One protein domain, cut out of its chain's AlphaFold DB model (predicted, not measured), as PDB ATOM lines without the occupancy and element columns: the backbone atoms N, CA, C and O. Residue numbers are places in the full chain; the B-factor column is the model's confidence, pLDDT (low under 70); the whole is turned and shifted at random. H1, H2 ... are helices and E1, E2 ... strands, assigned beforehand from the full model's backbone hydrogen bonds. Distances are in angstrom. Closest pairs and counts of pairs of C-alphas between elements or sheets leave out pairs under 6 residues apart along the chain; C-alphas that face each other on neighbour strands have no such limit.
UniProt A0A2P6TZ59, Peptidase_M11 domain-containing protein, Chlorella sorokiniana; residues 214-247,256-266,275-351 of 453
ATOM      1  N   ALA A 214     154.466 187.157 158.484       98.62
ATOM      2  CA  ALA A 214     153.798 186.126 159.254       98.62
ATOM      3  C   ALA A 214     152.954 186.767 160.357       98.62
ATOM      4  O   ALA A 214     153.472 187.331 161.320       98.62
ATOM      5  N   GLY A 215     151.641 186.621 160.225       98.31
ATOM      6  CA  GLY A 215     150.673 187.257 161.101       98.31
ATOM      7  C   GLY A 215     149.707 186.275 161.742       98.31
ATOM      8  O   GLY A 215     149.799 185.054 161.610       98.31
ATOM      9  N   SER A 216     148.725 186.830 162.430       98.06
ATOM     10  CA  SER A 216     147.575 186.136 162.993       98.06
ATOM     11  C   SER A 216     146.414 187.115 163.144       98.06
ATOM     12  O   SER A 216     146.577 188.327 162.999       98.06
ATOM     13  N   TYR A 217     145.218 186.583 163.370       96.81
ATOM     14  CA  TYR A 217     144.056 187.417 163.652       96.81
ATOM     15  C   TYR A 217     144.016 187.747 165.144       96.81
ATOM     16  O   TYR A 217     144.225 186.861 165.974       96.81
ATOM     17  N   THR A 218     143.745 189.007 165.467       94.88
ATOM     18  CA  THR A 218     143.457 189.463 166.830       94.88
ATOM     19  C   THR A 218     142.097 188.936 167.297       94.88
ATOM     20  O   THR A 218     141.279 188.487 166.492       94.88
ATOM     21  N   ASP A 219     141.801 189.072 168.593       93.25
ATOM     22  CA  ASP A 219     140.483 188.723 169.150       93.25
ATOM     23  C   ASP A 219     139.336 189.546 168.527       93.25
ATOM     24  O   ASP A 219     138.193 189.099 168.492       93.25
ATOM     25  N   SER A 220     139.639 190.733 167.982       95.06
ATOM     26  CA  SER A 220     138.690 191.564 167.228       95.06
ATOM     27  C   SER A 220     138.512 191.138 165.765       95.06
ATOM     28  O   SER A 220     137.748 191.768 165.034       95.06
ATOM     29  N   GLY A 221     139.206 190.090 165.315       95.38
ATOM     30  CA  GLY A 221     139.149 189.591 163.942       95.38
ATOM     31  C   GLY A 221     139.944 190.420 162.929       95.38
ATOM     32  O   GLY A 221     139.825 190.176 161.728       95.38
ATOM     33  N   LEU A 222     140.764 191.375 163.376       97.19
ATOM     34  CA  LEU A 222     141.671 192.122 162.504       97.19
ATOM     35  C   LEU A 222     142.940 191.307 162.262       97.19
ATOM     36  O   LEU A 222     143.474 190.689 163.181       97.19
ATOM     37  N   PHE A 223     143.426 191.287 161.023       97.69
ATOM     38  CA  PHE A 223     144.695 190.639 160.714       97.69
ATOM     39  C   PHE A 223     145.850 191.574 161.077       97.69
ATOM     40  O   PHE A 223     145.973 192.651 160.498       97.69
ATOM     41  N   ASP A 224     146.686 191.148 162.018       97.94
ATOM     42  CA  ASP A 224     147.955 191.797 162.331       97.94
ATOM     43  C   ASP A 224     149.070 190.983 161.678       97.94
ATOM     44  O   ASP A 224     149.358 189.851 162.091       97.94
ATOM     45  N   GLU A 225     149.681 191.570 160.650       97.56
ATOM     46  CA  GLU A 225     150.706 190.935 159.831       97.56
ATOM     47  C   GLU A 225     152.000 190.618 160.589       97.56
ATOM     48  O   GLU A 225     152.772 189.800 160.104       97.56
ATOM     49  N   TYR A 226     152.204 191.165 161.791       96.81
ATOM     50  CA  TYR A 226     153.376 190.901 162.626       96.81
ATOM     51  C   TYR A 226     153.068 190.013 163.839       96.81
ATOM     52  O   TYR A 226     153.977 189.575 164.541       96.81
ATOM     53  N   SER A 227     151.811 189.669 164.110       96.69
ATOM     54  CA  SER A 227     151.447 188.964 165.353       96.69
ATOM     55  C   SER A 227     151.904 187.489 165.454       96.69
ATOM     56  O   SER A 227     151.695 186.832 166.489       96.69
ATOM     57  N   ASP A 228     152.574 186.932 164.432       97.25
ATOM     58  CA  ASP A 228     153.239 185.626 164.529       97.25
ATOM     59  C   ASP A 228     154.656 185.716 165.123       97.25
ATOM     60  O   ASP A 228     155.672 185.528 164.453       97.25
ATOM     61  N   ASN A 229     154.715 185.855 166.443       95.69
ATOM     62  CA  ASN A 229     155.950 185.810 167.236       95.69
ATOM     63  C   ASN A 229     156.734 184.476 167.174       95.69
ATOM     64  O   ASN A 229     157.749 184.324 167.858       95.69
ATOM     65  N   SER A 230     156.270 183.484 166.405       96.25
ATOM     66  CA  SER A 230     156.997 182.234 166.166       96.25
ATOM     67  C   SER A 230     157.818 182.234 164.876       96.25
ATOM     68  O   SER A 230     158.620 181.323 164.666       96.25
ATOM     69  N   CYS A 231     157.650 183.234 164.012       97.88
ATOM     70  CA  CYS A 231     158.309 183.305 162.715       97.88
ATOM     71  C   CYS A 231     159.301 184.466 162.645       97.88
ATOM     72  O   CYS A 231     159.051 185.545 163.177       97.88
ATOM     73  N   ALA A 232     160.396 184.268 161.912       97.69
ATOM     74  CA  ALA A 232     161.314 185.344 161.555       97.69
ATOM     75  C   ALA A 232     160.655 186.479 160.744       97.69
ATOM     76  O   ALA A 232     161.088 187.620 160.852       97.69
ATOM     77  N   MET A 233     159.598 186.166 159.985       98.62
ATOM     78  CA  MET A 233     158.798 187.131 159.215       98.62
ATOM     79  C   MET A 233     157.634 187.743 160.010       98.62
ATOM     80  O   MET A 233     156.802 188.429 159.429       98.62
ATOM     81  N   GLY A 234     157.503 187.437 161.303       97.06
ATOM     82  CA  GLY A 234     156.540 188.112 162.176       97.06
ATOM     83  C   GLY A 234     157.147 189.365 162.794       97.06
ATOM     84  O   GLY A 234     158.069 189.959 162.240       97.06
ATOM     85  N   TYR A 235     156.662 189.743 163.973       93.00
ATOM     86  CA  TYR A 235     157.227 190.831 164.764       93.00
ATOM     87  C   TYR A 235     158.724 190.602 165.011       93.00
ATOM     88  O   TYR A 235     159.211 189.469 164.992       93.00
ATOM     89  N   CYS A 236     159.467 191.671 165.277       86.62
ATOM     90  CA  CYS A 236     160.844 191.586 165.761       86.62
ATOM     91  C   CYS A 236     160.846 191.194 167.265       86.62
ATOM     92  O   CYS A 236     159.847 190.771 167.825       86.62
ATOM     93  N   CYS A 237     161.920 191.208 168.035       89.88
ATOM     94  CA  CYS A 237     163.331 191.352 167.702       89.88
ATOM     95  C   CYS A 237     164.124 190.132 168.217       89.88
ATOM     96  O   CYS A 237     165.341 190.074 168.088       89.88
ATOM     97  N   GLU A 238     163.421 189.147 168.781       94.12
ATOM     98  CA  GLU A 238     163.997 187.903 169.278       94.12
ATOM     99  C   GLU A 238     164.364 186.976 168.127       94.12
ATOM    100  O   GLU A 238     163.572 186.780 167.201       94.12
ATOM    101  N   ASN A 239     165.534 186.351 168.226       94.88
ATOM    102  CA  ASN A 239     165.993 185.406 167.219       94.88
ATOM    103  C   ASN A 239     165.077 184.175 167.157       94.88
ATOM    104  O   ASN A 239     164.694 183.610 168.187       94.88
ATOM    105  N   ARG A 240     164.712 183.764 165.940       95.69
ATOM    106  CA  ARG A 240     163.864 182.591 165.687       95.69
ATOM    107  C   ARG A 240     163.944 182.145 164.234       95.69
ATOM    108  O   ARG A 240     164.253 182.921 163.335       95.69
ATOM    109  N   CYS A 241     163.611 180.885 163.996       97.06
ATOM    110  CA  CYS A 241     163.472 180.346 162.652       97.06
ATOM    111  C   CYS A 241     162.176 180.791 161.955       97.06
ATOM    112  O   CYS A 241     161.199 181.221 162.578       97.06
ATOM    113  N   PHE A 242     162.159 180.637 160.630       97.88
ATOM    114  CA  PHE A 242     160.959 180.785 159.811       97.88
ATOM    115  C   PHE A 242     159.913 179.719 160.165       97.88
ATOM    116  O   PHE A 242     160.248 178.591 160.537       97.88
ATOM    117  N   ASN A 243     158.634 180.069 160.046       98.19
ATOM    118  CA  ASN A 243     157.544 179.125 160.271       98.19
ATOM    119  C   ASN A 243     157.444 178.072 159.149       98.19
ATOM    120  O   ASN A 243     158.059 178.172 158.085       98.19
ATOM    121  N   THR A 244     156.650 177.030 159.396       98.38
ATOM    122  CA  THR A 244     156.471 175.891 158.484       98.38
ATOM    123  C   THR A 244     156.143 176.262 157.037       98.38
ATOM    124  O   THR A 244     156.811 175.719 156.153       98.38
ATOM    125  N   PRO A 245     155.160 177.139 156.746       98.62
ATOM    126  CA  PRO A 245     154.860 177.501 155.364       98.62
ATOM    127  C   PRO A 245     156.026 178.210 154.666       98.62
ATOM    128  O   PRO A 245     156.316 177.845 153.533       98.62
ATOM    129  N   HIS A 246     156.762 179.117 155.320       98.44
ATOM    130  CA  HIS A 246     157.948 179.752 154.720       98.44
ATOM    131  C   HIS A 246     159.092 178.762 154.470       98.44
ATOM    132  O   HIS A 246     159.717 178.759 153.409       98.44
ATOM    133  N   MET A 247     159.340 177.866 155.424       97.75
ATOM    134  CA  MET A 247     160.333 176.803 155.271       97.75
ATOM    135  C   MET A 247     159.990 175.862 154.101       97.75
ATOM    136  O   MET A 247     160.877 175.441 153.356       97.75
ATOM    137  N   ALA A 256     154.705 166.014 154.605       97.69
ATOM    138  CA  ALA A 256     153.727 164.970 154.329       97.69
ATOM    139  C   ALA A 256     152.411 165.649 153.935       97.69
ATOM    140  O   ALA A 256     151.875 166.446 154.703       97.69
ATOM    141  N   GLU A 257     151.911 165.378 152.735       98.12
ATOM    142  CA  GLU A 257     150.771 166.081 152.169       98.12
ATOM    143  C   GLU A 257     149.517 165.217 152.073       98.12
ATOM    144  O   GLU A 257     149.542 164.082 151.571       98.12
ATOM    145  N   PHE A 258     148.405 165.810 152.508       97.94
ATOM    146  CA  PHE A 258     147.081 165.208 152.501       97.94
ATOM    147  C   PHE A 258     146.063 166.071 151.760       97.94
ATOM    148  O   PHE A 258     146.077 167.297 151.855       97.94
ATOM    149  N   ASP A 259     145.159 165.418 151.040       97.38
ATOM    150  CA  ASP A 259     144.035 166.018 150.330       97.38
ATOM    151  C   ASP A 259     142.850 165.034 150.261       97.38
ATOM    152  O   ASP A 259     142.835 163.997 150.928       97.38
ATOM    153  N   ARG A 260     141.818 165.340 149.460       95.94
ATOM    154  CA  ARG A 260     140.613 164.492 149.342       95.94
ATOM    155  C   ARG A 260     140.923 163.032 148.969       95.94
ATOM    156  O   ARG A 260     140.105 162.164 149.267       95.94
ATOM    157  N   ARG A 261     142.040 162.758 148.292       95.69
ATOM    158  CA  ARG A 261     142.398 161.433 147.764       95.69
ATOM    159  C   ARG A 261     142.960 160.503 148.834       95.69
ATOM    160  O   ARG A 261     142.832 159.294 148.687       95.69
ATOM    161  N   ASN A 262     143.583 161.050 149.876       95.38
ATOM    162  CA  ASN A 262     144.276 160.277 150.913       95.38
ATOM    163  C   ASN A 262     143.882 160.668 152.353       95.38
ATOM    164  O   ASN A 262     144.437 160.115 153.296       95.38
ATOM    165  N   LEU A 263     142.910 161.572 152.524       96.88
ATOM    166  CA  LEU A 263     142.263 161.879 153.800       96.88
ATOM    167  C   LEU A 263     140.732 161.889 153.624       96.88
ATOM    168  O   LEU A 263     140.094 162.896 153.281       96.88
ATOM    169  N   GLY A 264     140.140 160.707 153.795       96.50
ATOM    170  CA  GLY A 264     138.699 160.477 153.734       96.50
ATOM    171  C   GLY A 264     137.939 161.069 154.926       96.50
ATOM    172  O   GLY A 264     138.526 161.494 155.915       96.50
ATOM    173  N   ARG A 265     136.606 161.100 154.834       97.25
ATOM    174  CA  ARG A 265     135.748 161.520 155.955       97.25
ATOM    175  C   ARG A 265     135.835 160.514 157.101       97.25
ATOM    176  O   ARG A 265     135.794 159.309 156.859       97.25
ATOM    177  N   GLY A 266     135.958 161.039 158.310       96.94
ATOM    178  CA  GLY A 266     136.259 160.337 159.549       96.94
ATOM    179  C   GLY A 266     137.525 159.499 159.537       96.94
ATOM    180  O   GLY A 266     137.687 158.600 160.356       96.94
ATOM    181  N   ALA A 275     161.168 167.973 165.309       94.25
ATOM    182  CA  ALA A 275     161.298 169.404 165.515       94.25
ATOM    183  C   ALA A 275     161.975 170.067 164.303       94.25
ATOM    184  O   ALA A 275     162.920 169.540 163.719       94.25
ATOM    185  N   GLN A 276     161.504 171.251 163.914       91.94
ATOM    186  CA  GLN A 276     162.008 171.914 162.705       91.94
ATOM    187  C   GLN A 276     163.477 172.344 162.817       91.94
ATOM    188  O   GLN A 276     164.194 172.314 161.816       91.94
ATOM    189  N   GLY A 277     163.923 172.694 164.029       84.62
ATOM    190  CA  GLY A 277     165.286 173.147 164.317       84.62
ATOM    191  C   GLY A 277     166.316 172.040 164.583       84.62
ATOM    192  O   GLY A 277     167.465 172.361 164.878       84.62
ATOM    193  N   THR A 278     165.951 170.754 164.522       84.88
ATOM    194  CA  THR A 278     166.903 169.639 164.715       84.88
ATOM    195  C   THR A 278     167.432 169.119 163.374       84.88
ATOM    196  O   THR A 278     166.779 169.337 162.354       84.88
ATOM    197  N   PRO A 279     168.594 168.431 163.320       83.31
ATOM    198  CA  PRO A 279     169.080 167.739 162.116       83.31
ATOM    199  C   PRO A 279     168.111 166.670 161.593       83.31
ATOM    200  O   PRO A 279     167.199 166.251 162.303       83.31
ATOM    201  N   SER A 280     168.259 166.278 160.323       83.31
ATOM    202  CA  SER A 280     167.313 165.344 159.690       83.31
ATOM    203  C   SER A 280     167.598 163.929 160.156       83.31
ATOM    204  O   SER A 280     168.739 163.485 160.090       83.31
ATOM    205  N   ASP A 281     166.560 163.219 160.583       84.62
ATOM    206  CA  ASP A 281     166.621 161.826 161.039       84.62
ATOM    207  C   ASP A 281     165.693 160.904 160.228       84.62
ATOM    208  O   ASP A 281     165.395 159.783 160.630       84.62
ATOM    209  N   GLY A 282     165.209 161.394 159.083       85.38
ATOM    210  CA  GLY A 282     164.274 160.683 158.213       85.38
ATOM    211  C   GLY A 282     162.797 160.826 158.596       85.38
ATOM    212  O   GLY A 282     161.943 160.427 157.805       85.38
ATOM    213  N   ARG A 283     162.456 161.422 159.750       89.25
ATOM    214  CA  ARG A 283     161.057 161.723 160.104       89.25
ATOM    215  C   ARG A 283     160.522 162.919 159.313       89.25
ATOM    216  O   ARG A 283     161.262 163.794 158.857       89.25
ATOM    217  N   TYR A 284     159.196 162.994 159.196       92.88
ATOM    218  CA  TYR A 284     158.523 164.191 158.690       92.88
ATOM    219  C   TYR A 284     158.760 165.367 159.635       92.88
ATOM    220  O   TYR A 284     158.838 165.184 160.841       92.88
ATOM    221  N   ARG A 285     158.831 166.589 159.109       94.62
ATOM    222  CA  ARG A 285     158.933 167.818 159.927       94.62
ATOM    223  C   ARG A 285     157.789 168.788 159.728       94.62
ATOM    224  O   ARG A 285     157.649 169.760 160.466       94.62
ATOM    225  N   ALA A 286     156.997 168.524 158.705       97.69
ATOM    226  CA  ALA A 286     155.828 169.295 158.387       97.69
ATOM    227  C   ALA A 286     154.731 168.371 157.880       97.69
ATOM    228  O   ALA A 286     154.997 167.360 157.221       97.69
ATOM    229  N   VAL A 287     153.499 168.778 158.138       98.50
ATOM    230  CA  VAL A 287     152.332 168.311 157.399       98.50
ATOM    231  C   VAL A 287     151.769 169.476 156.613       98.50
ATOM    232  O   VAL A 287     151.749 170.603 157.108       98.50
ATOM    233  N   ARG A 288     151.290 169.192 155.406       98.44
ATOM    234  CA  ARG A 288     150.484 170.105 154.606       98.44
ATOM    235  C   ARG A 288     149.151 169.432 154.298       98.44
ATOM    236  O   ARG A 288     149.124 168.342 153.741       98.44
ATOM    237  N   VAL A 289     148.040 170.055 154.652       98.50
ATOM    238  CA  VAL A 289     146.707 169.574 154.285       98.50
ATOM    239  C   VAL A 289     146.120 170.555 153.290       98.50
ATOM    240  O   VAL A 289     145.897 171.717 153.621       98.50
ATOM    241  N   VAL A 290     145.889 170.097 152.065       98.00
ATOM    242  CA  VAL A 290     145.194 170.859 151.031       98.00
ATOM    243  C   VAL A 290     143.722 170.457 151.105       98.00
ATOM    244  O   VAL A 290     143.393 169.338 150.701       98.00
ATOM    245  N   PRO A 291     142.818 171.320 151.608       97.44
ATOM    246  CA  PRO A 291     141.412 170.984 151.806       97.44
ATOM    247  C   PRO A 291     140.653 171.011 150.474       97.44
ATOM    248  O   PRO A 291     139.634 171.677 150.322       97.44
ATOM    249  N   SER A 292     141.116 170.233 149.491       96.75
ATOM    250  CA  SER A 292     140.559 170.131 148.137       96.75
ATOM    251  C   SER A 292     139.133 169.575 148.114       96.75
ATOM    252  O   SER A 292     138.550 169.362 147.050       96.75
ATOM    253  N   TRP A 293     138.587 169.250 149.290       96.31
ATOM    254  CA  TRP A 293     137.199 168.892 149.445       96.31
ATOM    255  C   TRP A 293     136.251 170.043 149.710       96.31
ATOM    256  O   TRP A 293     135.061 169.842 149.460       96.31
ATOM    257  N   VAL A 294     136.756 171.179 150.175       96.19
ATOM    258  CA  VAL A 294     135.970 172.397 150.289       96.19
ATOM    259  C   VAL A 294     135.803 172.964 148.875       96.19
ATOM    260  O   VAL A 294     136.799 173.073 148.152       96.19
ATOM    261  N   PRO A 295     134.569 173.251 148.423       94.31
ATOM    262  CA  PRO A 295     134.345 173.835 147.108       94.31
ATOM    263  C   PRO A 295     135.144 175.128 146.935       94.31
ATOM    264  O   PRO A 295     135.168 175.964 147.832       94.31
ATOM    265  N   ALA A 296     135.792 175.290 145.783       93.06
ATOM    266  CA  ALA A 296     136.406 176.557 145.408       93.06
ATOM    267  C   ALA A 296     135.330 177.640 145.220       93.06
ATOM    268  O   ALA A 296     134.173 177.335 144.912       93.06
ATOM    269  N   PHE A 297     135.720 178.905 145.361       90.12
ATOM    270  CA  PHE A 297     134.878 180.019 144.940       90.12
ATOM    271  C   PHE A 297     134.643 179.973 143.421       90.12
ATOM    272  O   PHE A 297     135.389 179.335 142.675       90.12
ATOM    273  N   ALA A 298     133.623 180.690 142.936       87.69
ATOM    274  CA  ALA A 298     133.253 180.701 141.516       87.69
ATOM    275  C   ALA A 298     134.393 181.159 140.581       87.69
ATOM    276  O   ALA A 298     134.447 180.752 139.425       87.69
ATOM    277  N   ASN A 299     135.334 181.961 141.088       85.31
ATOM    278  CA  ASN A 299     136.531 182.401 140.364       85.31
ATOM    279  C   ASN A 299     137.668 181.351 140.341       85.31
ATOM    280  O   ASN A 299     138.777 181.658 139.910       85.31
ATOM    281  N   GLY A 300     137.430 180.139 140.852       86.19
ATOM    282  CA  GLY A 300     138.407 179.050 140.918       86.19
ATOM    283  C   GLY A 300     139.430 179.162 142.053       86.19
ATOM    284  O   GLY A 300     140.254 178.259 142.212       86.19
ATOM    285  N   SER A 301     139.394 180.229 142.860       82.06
ATOM    286  CA  SER A 301     140.252 180.342 144.043       82.06
ATOM    287  C   SER A 301     139.795 179.386 145.148       82.06
ATOM    288  O   SER A 301     138.604 179.103 145.301       82.06
ATOM    289  N   ALA A 302     140.754 178.842 145.899       87.56
ATOM    290  CA  ALA A 302     140.442 177.964 147.016       87.56
ATOM    291  C   ALA A 302     139.632 178.741 148.061       87.56
ATOM    292  O   ALA A 302     140.010 179.849 148.427       87.56
ATOM    293  N   ALA A 303     138.534 178.155 148.547       91.56
ATOM    294  CA  ALA A 303     137.745 178.786 149.603       91.56
ATOM    295  C   ALA A 303     138.457 178.782 150.959       91.56
ATOM    296  O   ALA A 303     138.120 179.561 151.846       91.56
ATOM    297  N   VAL A 304     139.426 177.880 151.117       96.12
ATOM    298  CA  VAL A 304     140.186 177.691 152.344       96.12
ATOM    299  C   VAL A 304     141.635 177.424 151.986       96.12
ATOM    300  O   VAL A 304     141.937 176.562 151.155       96.12
ATOM    301  N   ASP A 305     142.521 178.161 152.639       97.56
ATOM    302  CA  ASP A 305     143.954 178.011 152.460       97.56
ATOM    303  C   ASP A 305     144.452 176.658 152.990       97.56
ATOM    304  O   ASP A 305     143.932 176.138 153.984       97.56
ATOM    305  N   PRO A 306     145.500 176.083 152.372       98.19
ATOM    306  CA  PRO A 306     146.197 174.932 152.924       98.19
ATOM    307  C   PRO A 306     146.617 175.135 154.386       98.19
ATOM    308  O   PRO A 306     147.164 176.178 154.749       98.19
ATOM    309  N   LEU A 307     146.417 174.099 155.203       98.75
ATOM    310  CA  LEU A 307     146.901 174.031 156.581       98.75
ATOM    311  C   LEU A 307     148.326 173.470 156.593       98.75
ATOM    312  O   LEU A 307     148.585 172.410 156.029       98.75
ATOM    313  N   PHE A 308     149.232 174.136 157.291       98.81
ATOM    314  CA  PHE A 308     150.588 173.688 157.568       98.81
ATOM    315  C   PHE A 308     150.742 173.419 159.060       98.81
ATOM    316  O   PHE A 308     150.333 174.229 159.889       98.81
ATOM    317  N   ILE A 309     151.365 172.298 159.407       98.75
ATOM    318  CA  ILE A 309     151.586 171.883 160.794       98.75
ATOM    319  C   ILE A 309     153.073 171.609 160.966       98.75
ATOM    320  O   ILE A 309     153.639 170.839 160.191       98.75
ATOM    321  N   GLY A 310     153.710 172.225 161.958       98.19
ATOM    322  CA  GLY A 310     155.106 171.957 162.313       98.19
ATOM    323  C   GLY A 310     155.302 171.883 163.819       98.19
ATOM    324  O   GLY A 310     154.461 172.352 164.584       98.19
ATOM    325  N   TYR A 311     156.413 171.285 164.248       97.94
ATOM    326  CA  TYR A 311     156.778 171.212 165.659       97.94
ATOM    327  C   TYR A 311     157.964 172.132 165.962       97.94
ATOM    328  O   TYR A 311     159.036 171.992 165.362       97.94
ATOM    329  N   ARG A 312     157.770 173.071 166.894       96.88
ATOM    330  CA  ARG A 312     158.791 174.037 167.316       96.88
ATOM    331  C   ARG A 312     159.213 173.779 168.753       96.88
ATOM    332  O   ARG A 312     158.397 173.494 169.626       96.88
ATOM    333  N   THR A 313     160.511 173.892 168.992       95.12
ATOM    334  CA  THR A 313     161.161 173.639 170.286       95.12
ATOM    335  C   THR A 313     162.062 174.818 170.625       95.12
ATOM    336  O   THR A 313     162.255 175.697 169.795       95.12
ATOM    337  N   GLY A 314     162.616 174.850 171.834       92.75
ATOM    338  CA  GLY A 314     163.560 175.894 172.256       92.75
ATOM    339  C   GLY A 314     165.011 175.594 171.882       92.75
ATOM    340  O   GLY A 314     165.900 175.857 172.687       92.75
ATOM    341  N   LEU A 315     165.256 174.921 170.755       90.56
ATOM    342  CA  LEU A 315     166.584 174.433 170.378       90.56
ATOM    343  C   LEU A 315     167.224 175.315 169.303       90.56
ATOM    344  O   LEU A 315     166.561 175.776 168.376       90.56
ATOM    345  N   GLY A 316     168.543 175.489 169.395       90.50
ATOM    346  CA  GLY A 316     169.316 176.240 168.409       90.50
ATOM    347  C   GLY A 316     168.899 177.710 168.356       90.50
ATOM    348  O   GLY A 316     168.876 178.384 169.379       90.50
ATOM    349  N   VAL A 317     168.573 178.195 167.157       92.81
ATOM    350  CA  VAL A 317     168.146 179.589 166.927       92.81
ATOM    351  C   VAL A 317     166.827 179.900 167.640       92.81
ATOM    352  O   VAL A 317     166.609 181.031 168.050       92.81
ATOM    353  N   ASP A 318     165.979 178.895 167.871       94.88
ATOM    354  CA  ASP A 318     164.716 179.052 168.600       94.88
ATOM    355  C   ASP A 318     164.886 179.068 170.132       94.88
ATOM    356  O   ASP A 318     163.900 178.978 170.863       94.88
ATOM    357  N   ALA A 319     166.106 179.181 170.668       93.62
ATOM    358  CA  ALA A 319     166.319 179.271 172.117       93.62
ATOM    359  C   ALA A 319     165.530 180.434 172.760       93.62
ATOM    360  O   ALA A 319     164.948 180.263 173.837       93.62
ATOM    361  N   SER A 320     165.440 181.570 172.059       92.25
ATOM    362  CA  SER A 320     164.672 182.774 172.420       92.25
ATOM    363  C   SER A 320     163.197 182.732 172.000       92.25
ATOM    364  O   SER A 320     162.471 183.704 172.189       92.25
ATOM    365  N   LEU A 321     162.708 181.617 171.446       94.56
ATOM    366  CA  LEU A 321     161.292 181.476 171.119       94.56
ATOM    367  C   LEU A 321     160.443 181.608 172.396       94.56
ATOM    368  O   LEU A 321     160.732 180.962 173.407       94.56
ATOM    369  N   TYR A 322     159.375 182.408 172.333       93.94
ATOM    370  CA  TYR A 322     158.458 182.610 173.458       93.94
ATOM    371  C   TYR A 322     157.900 181.284 173.982       93.94
ATOM    372  O   TYR A 322     157.584 180.377 173.209       93.94
ATOM    373  N   ASP A 323     157.705 181.179 175.295       94.44
ATOM    374  CA  ASP A 323     157.265 179.932 175.933       94.44
ATOM    375  C   ASP A 323     155.859 179.481 175.511       94.44
ATOM    376  O   ASP A 323     155.550 178.289 175.558       94.44
ATOM    377  N   THR A 324     155.032 180.407 175.020       94.56
ATOM    378  CA  THR A 324     153.722 180.133 174.401       94.56
ATOM    379  C   THR A 324     153.821 179.468 173.024       94.56
ATOM    380  O   THR A 324     152.815 179.018 172.485       94.56
ATOM    381  N   MET A 325     155.024 179.393 172.451       95.62
ATOM    382  CA  MET A 325     155.314 178.791 171.142       95.62
ATOM    383  C   MET A 325     156.383 177.691 171.236       95.62
ATOM    384  O   MET A 325     156.478 176.819 170.371       95.62
ATOM    385  N   LYS A 326     157.184 177.697 172.303       94.94
ATOM    386  CA  LYS A 326     158.230 176.712 172.582       94.94
ATOM    387  C   LYS A 326     157.631 175.373 172.996       94.94
ATOM    388  O   LYS A 326     156.802 175.313 173.900       94.94
ATOM    389  N   ASN A 327     158.083 174.282 172.383       96.69
ATOM    390  CA  ASN A 327     157.560 172.930 172.607       96.69
ATOM    391  C   ASN A 327     156.061 172.828 172.281       96.69
ATOM    392  O   ASN A 327     155.309 172.179 173.010       96.69
ATOM    393  N   HIS A 328     155.640 173.478 171.196       98.19
ATOM    394  CA  HIS A 328     154.273 173.430 170.688       98.19
ATOM    395  C   HIS A 328     154.245 172.903 169.255       98.19
ATOM    396  O   HIS A 328     155.163 173.121 168.458       98.19
ATOM    397  N   VAL A 329     153.146 172.236 168.915       98.62
ATOM    398  CA  VAL A 329     152.745 172.030 167.524       98.62
ATOM    399  C   VAL A 329     152.086 173.320 167.055       98.62
ATOM    400  O   VAL A 329     151.072 173.732 167.614       98.62
ATOM    401  N   LEU A 330     152.673 173.970 166.055       98.62
ATOM    402  CA  LEU A 330     152.185 175.232 165.510       98.62
ATOM    403  C   LEU A 330     151.457 174.989 164.191       98.62
ATOM    404  O   LEU A 330     151.932 174.246 163.325       98.62
ATOM    405  N   LEU A 331     150.284 175.606 164.072       98.75
ATOM    406  CA  LEU A 331     149.374 175.447 162.949       98.75
ATOM    407  C   LEU A 331     149.257 176.771 162.214       98.75
ATOM    408  O   LEU A 331     148.980 177.804 162.828       98.75
ATOM    409  N   TYR A 332     149.423 176.722 160.901       98.81
ATOM    410  CA  TYR A 332     149.407 177.887 160.030       98.81
ATOM    411  C   TYR A 332     148.507 177.642 158.830       98.81
ATOM    412  O   TYR A 332     148.399 176.513 158.369       98.81
ATOM    413  N   THR A 333     147.929 178.690 158.264       98.69
ATOM    414  CA  THR A 333     147.353 178.637 156.918       98.69
ATOM    415  C   THR A 333     148.108 179.572 155.995       98.69
ATOM    416  O   THR A 333     148.547 180.635 156.433       98.69
ATOM    417  N   SER A 334     148.272 179.186 154.734       98.44
ATOM    418  CA  SER A 334     148.826 180.075 153.711       98.44
ATOM    419  C   SER A 334     148.453 179.582 152.312       98.44
ATOM    420  O   SER A 334     148.568 178.375 152.061       98.44
ATOM    421  N   PRO A 335     148.075 180.479 151.381       97.44
ATOM    422  CA  PRO A 335     147.813 180.115 149.993       97.44
ATOM    423  C   PRO A 335     149.088 179.836 149.187       97.44
ATOM    424  O   PRO A 335     148.967 179.514 148.006       97.44
ATOM    425  N   VAL A 336     150.281 179.932 149.792       97.75
ATOM    426  CA  VAL A 336     151.575 179.769 149.115       97.75
ATOM    427  C   VAL A 336     151.649 178.489 148.272       97.75
ATOM    428  O   VAL A 336     151.392 177.369 148.739       97.75
ATOM    429  N   LYS A 337     152.005 178.652 146.993       96.19
ATOM    430  CA  LYS A 337     152.056 177.560 146.004       96.19
ATOM    431  C   LYS A 337     153.459 177.220 145.539       96.19
ATOM    432  O   LYS A 337     153.715 176.063 145.225       96.19
ATOM    433  N   THR A 338     154.335 178.215 145.444       96.12
ATOM    434  CA  THR A 338     155.682 178.064 144.881       96.12
ATOM    435  C   THR A 338     156.692 178.848 145.701       96.12
ATOM    436  O   THR A 338     156.318 179.698 146.502       96.12
ATOM    437  N   ALA A 339     157.981 178.618 145.462       96.12
ATOM    438  CA  ALA A 339     159.029 179.326 146.181       96.12
ATOM    439  C   ALA A 339     159.059 180.844 145.922       96.12
ATOM    440  O   ALA A 339     159.553 181.595 146.757       96.12
ATOM    441  N   ARG A 340     158.489 181.306 144.801       96.12
ATOM    442  CA  ARG A 340     158.426 182.726 144.412       96.12
ATOM    443  C   ARG A 340     157.038 183.342 144.599       96.12
ATOM    444  O   ARG A 340     156.711 184.308 143.922       96.12
ATOM    445  N   ASP A 341     156.203 182.741 145.441       96.06
ATOM    446  CA  ASP A 341     154.828 183.180 145.679       96.06
ATOM    447  C   ASP A 341     154.740 183.945 147.011       96.06
ATOM    448  O   ASP A 341     154.714 183.305 148.065       96.06
ATOM    449  N   PRO A 342     154.744 185.292 146.994       96.69
ATOM    450  CA  PRO A 342     154.844 186.097 148.202       96.69
ATOM    451  C   PRO A 342     153.493 186.227 148.905       96.69
ATOM    452  O   PRO A 342     152.817 187.250 148.824       96.69
ATOM    453  N   GLN A 343     153.094 185.162 149.593       98.00
ATOM    454  CA  GLN A 343     151.836 185.096 150.332       98.00
ATOM    455  C   GLN A 343     152.064 185.267 151.827       98.00
ATOM    456  O   GLN A 343     153.037 184.749 152.376       98.00
ATOM    457  N   TYR A 344     151.114 185.918 152.499       98.38
ATOM    458  CA  TYR A 344     151.064 185.921 153.956       98.38
ATOM    459  C   TYR A 344     150.999 184.496 154.508       98.38
ATOM    460  O   TYR A 344     150.461 183.560 153.898       98.38
ATOM    461  N   THR A 345     151.502 184.353 155.726       98.75
ATOM    462  CA  THR A 345     151.292 183.155 156.535       98.75
ATOM    463  C   THR A 345     150.513 183.548 157.781       98.75
ATOM    464  O   THR A 345     150.808 184.558 158.413       98.75
ATOM    465  N   THR A 346     149.481 182.780 158.117       98.69
ATOM    466  CA  THR A 346     148.607 183.076 159.257       98.69
ATOM    467  C   THR A 346     148.751 181.990 160.307       98.69
ATOM    468  O   THR A 346     148.309 180.863 160.078       98.69
ATOM    469  N   ARG A 347     149.307 182.305 161.478       98.44
ATOM    470  CA  ARG A 347     149.262 181.409 162.640       98.44
ATOM    471  C   ARG A 347     147.816 181.271 163.112       98.44
ATOM    472  O   ARG A 347     147.139 182.261 163.380       98.44
ATOM    473  N   ARG A 348     147.352 180.027 163.229       98.12
ATOM    474  CA  ARG A 348     145.997 179.671 163.674       98.12
ATOM    475  C   ARG A 348     145.956 179.160 165.105       98.12
ATOM    476  O   ARG A 348     145.012 179.464 165.821       98.12
ATOM    477  N   ALA A 349     146.955 178.378 165.512       98.06
ATOM    478  CA  ALA A 349     147.005 177.805 166.852       98.06
ATOM    479  C   ALA A 349     148.421 177.374 167.254       98.06
ATOM    480  O   ALA A 349     149.275 177.113 166.403       98.06
ATOM    481  N   ALA A 350     148.622 177.252 168.566       98.12
ATOM    482  CA  ALA A 350     149.782 176.635 169.192       98.12
ATOM    483  C   ALA A 350     149.291 175.576 170.188       98.12
ATOM    484  O   ALA A 350     148.609 175.901 171.156       98.12
ATOM    485  N   LEU A 351     149.598 174.301 169.945       98.38
ATOM    486  CA  LEU A 351     149.098 173.179 170.745       98.38
ATOM    487  C   LEU A 351     150.207 172.600 171.621       98.38
ATOM    488  O   LEU A 351     151.279 172.246 171.128       98.38
TER     489      LEU A 351
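AT A GLANCE: This is residues 214 to 247, 256 to 266 and 275 to 351 of the 453 residues of the protein "Peptidase_M11 domain-containing protein" of Chlorella sorokiniana (UniProt A0A2P6TZ59). What is it? With little regular structure, it is a strongly twisted sheet among long loops, with H1 over one face. What builds it? There are 122 printed residues with E1 H1 E2 E3 E4 H2 E5 E6; class and sheet, E1 E6 E5 E4 E3 E2, are mixed. It is compact, with radius of gyration of the C-alphas 15.0 A and spans 44 by 38 by 31 A.

HOW THE PARTS SIT: Which strands pair? E5, residues 328 to 333, is antiparallel to E4, residues 307 to 312; N 330 and O 310 are within hydrogen-bond range, 2.8 A. Where are the helices? H1, residues 244 to 247, is on the sheet over E5; H2, residues 316 to 320, is not on it.

IN THESE COORDINATES: Where is E1? It holds residues 214 to 217, from C-alpha 214 at (153.798, 186.126, 159.254). And the others? E2 holds residues 256 to 258, E3 286 to 289, and E6 345 to 351, ending at (149.098, 173.179, 170.745).

THE WHOLE: What is cut? Residues 248 to 255 and 267 to 274, C-alpha gaps 13.6 A and 27.3 A, are not printed. Is confidence low? No printed residue is under 70.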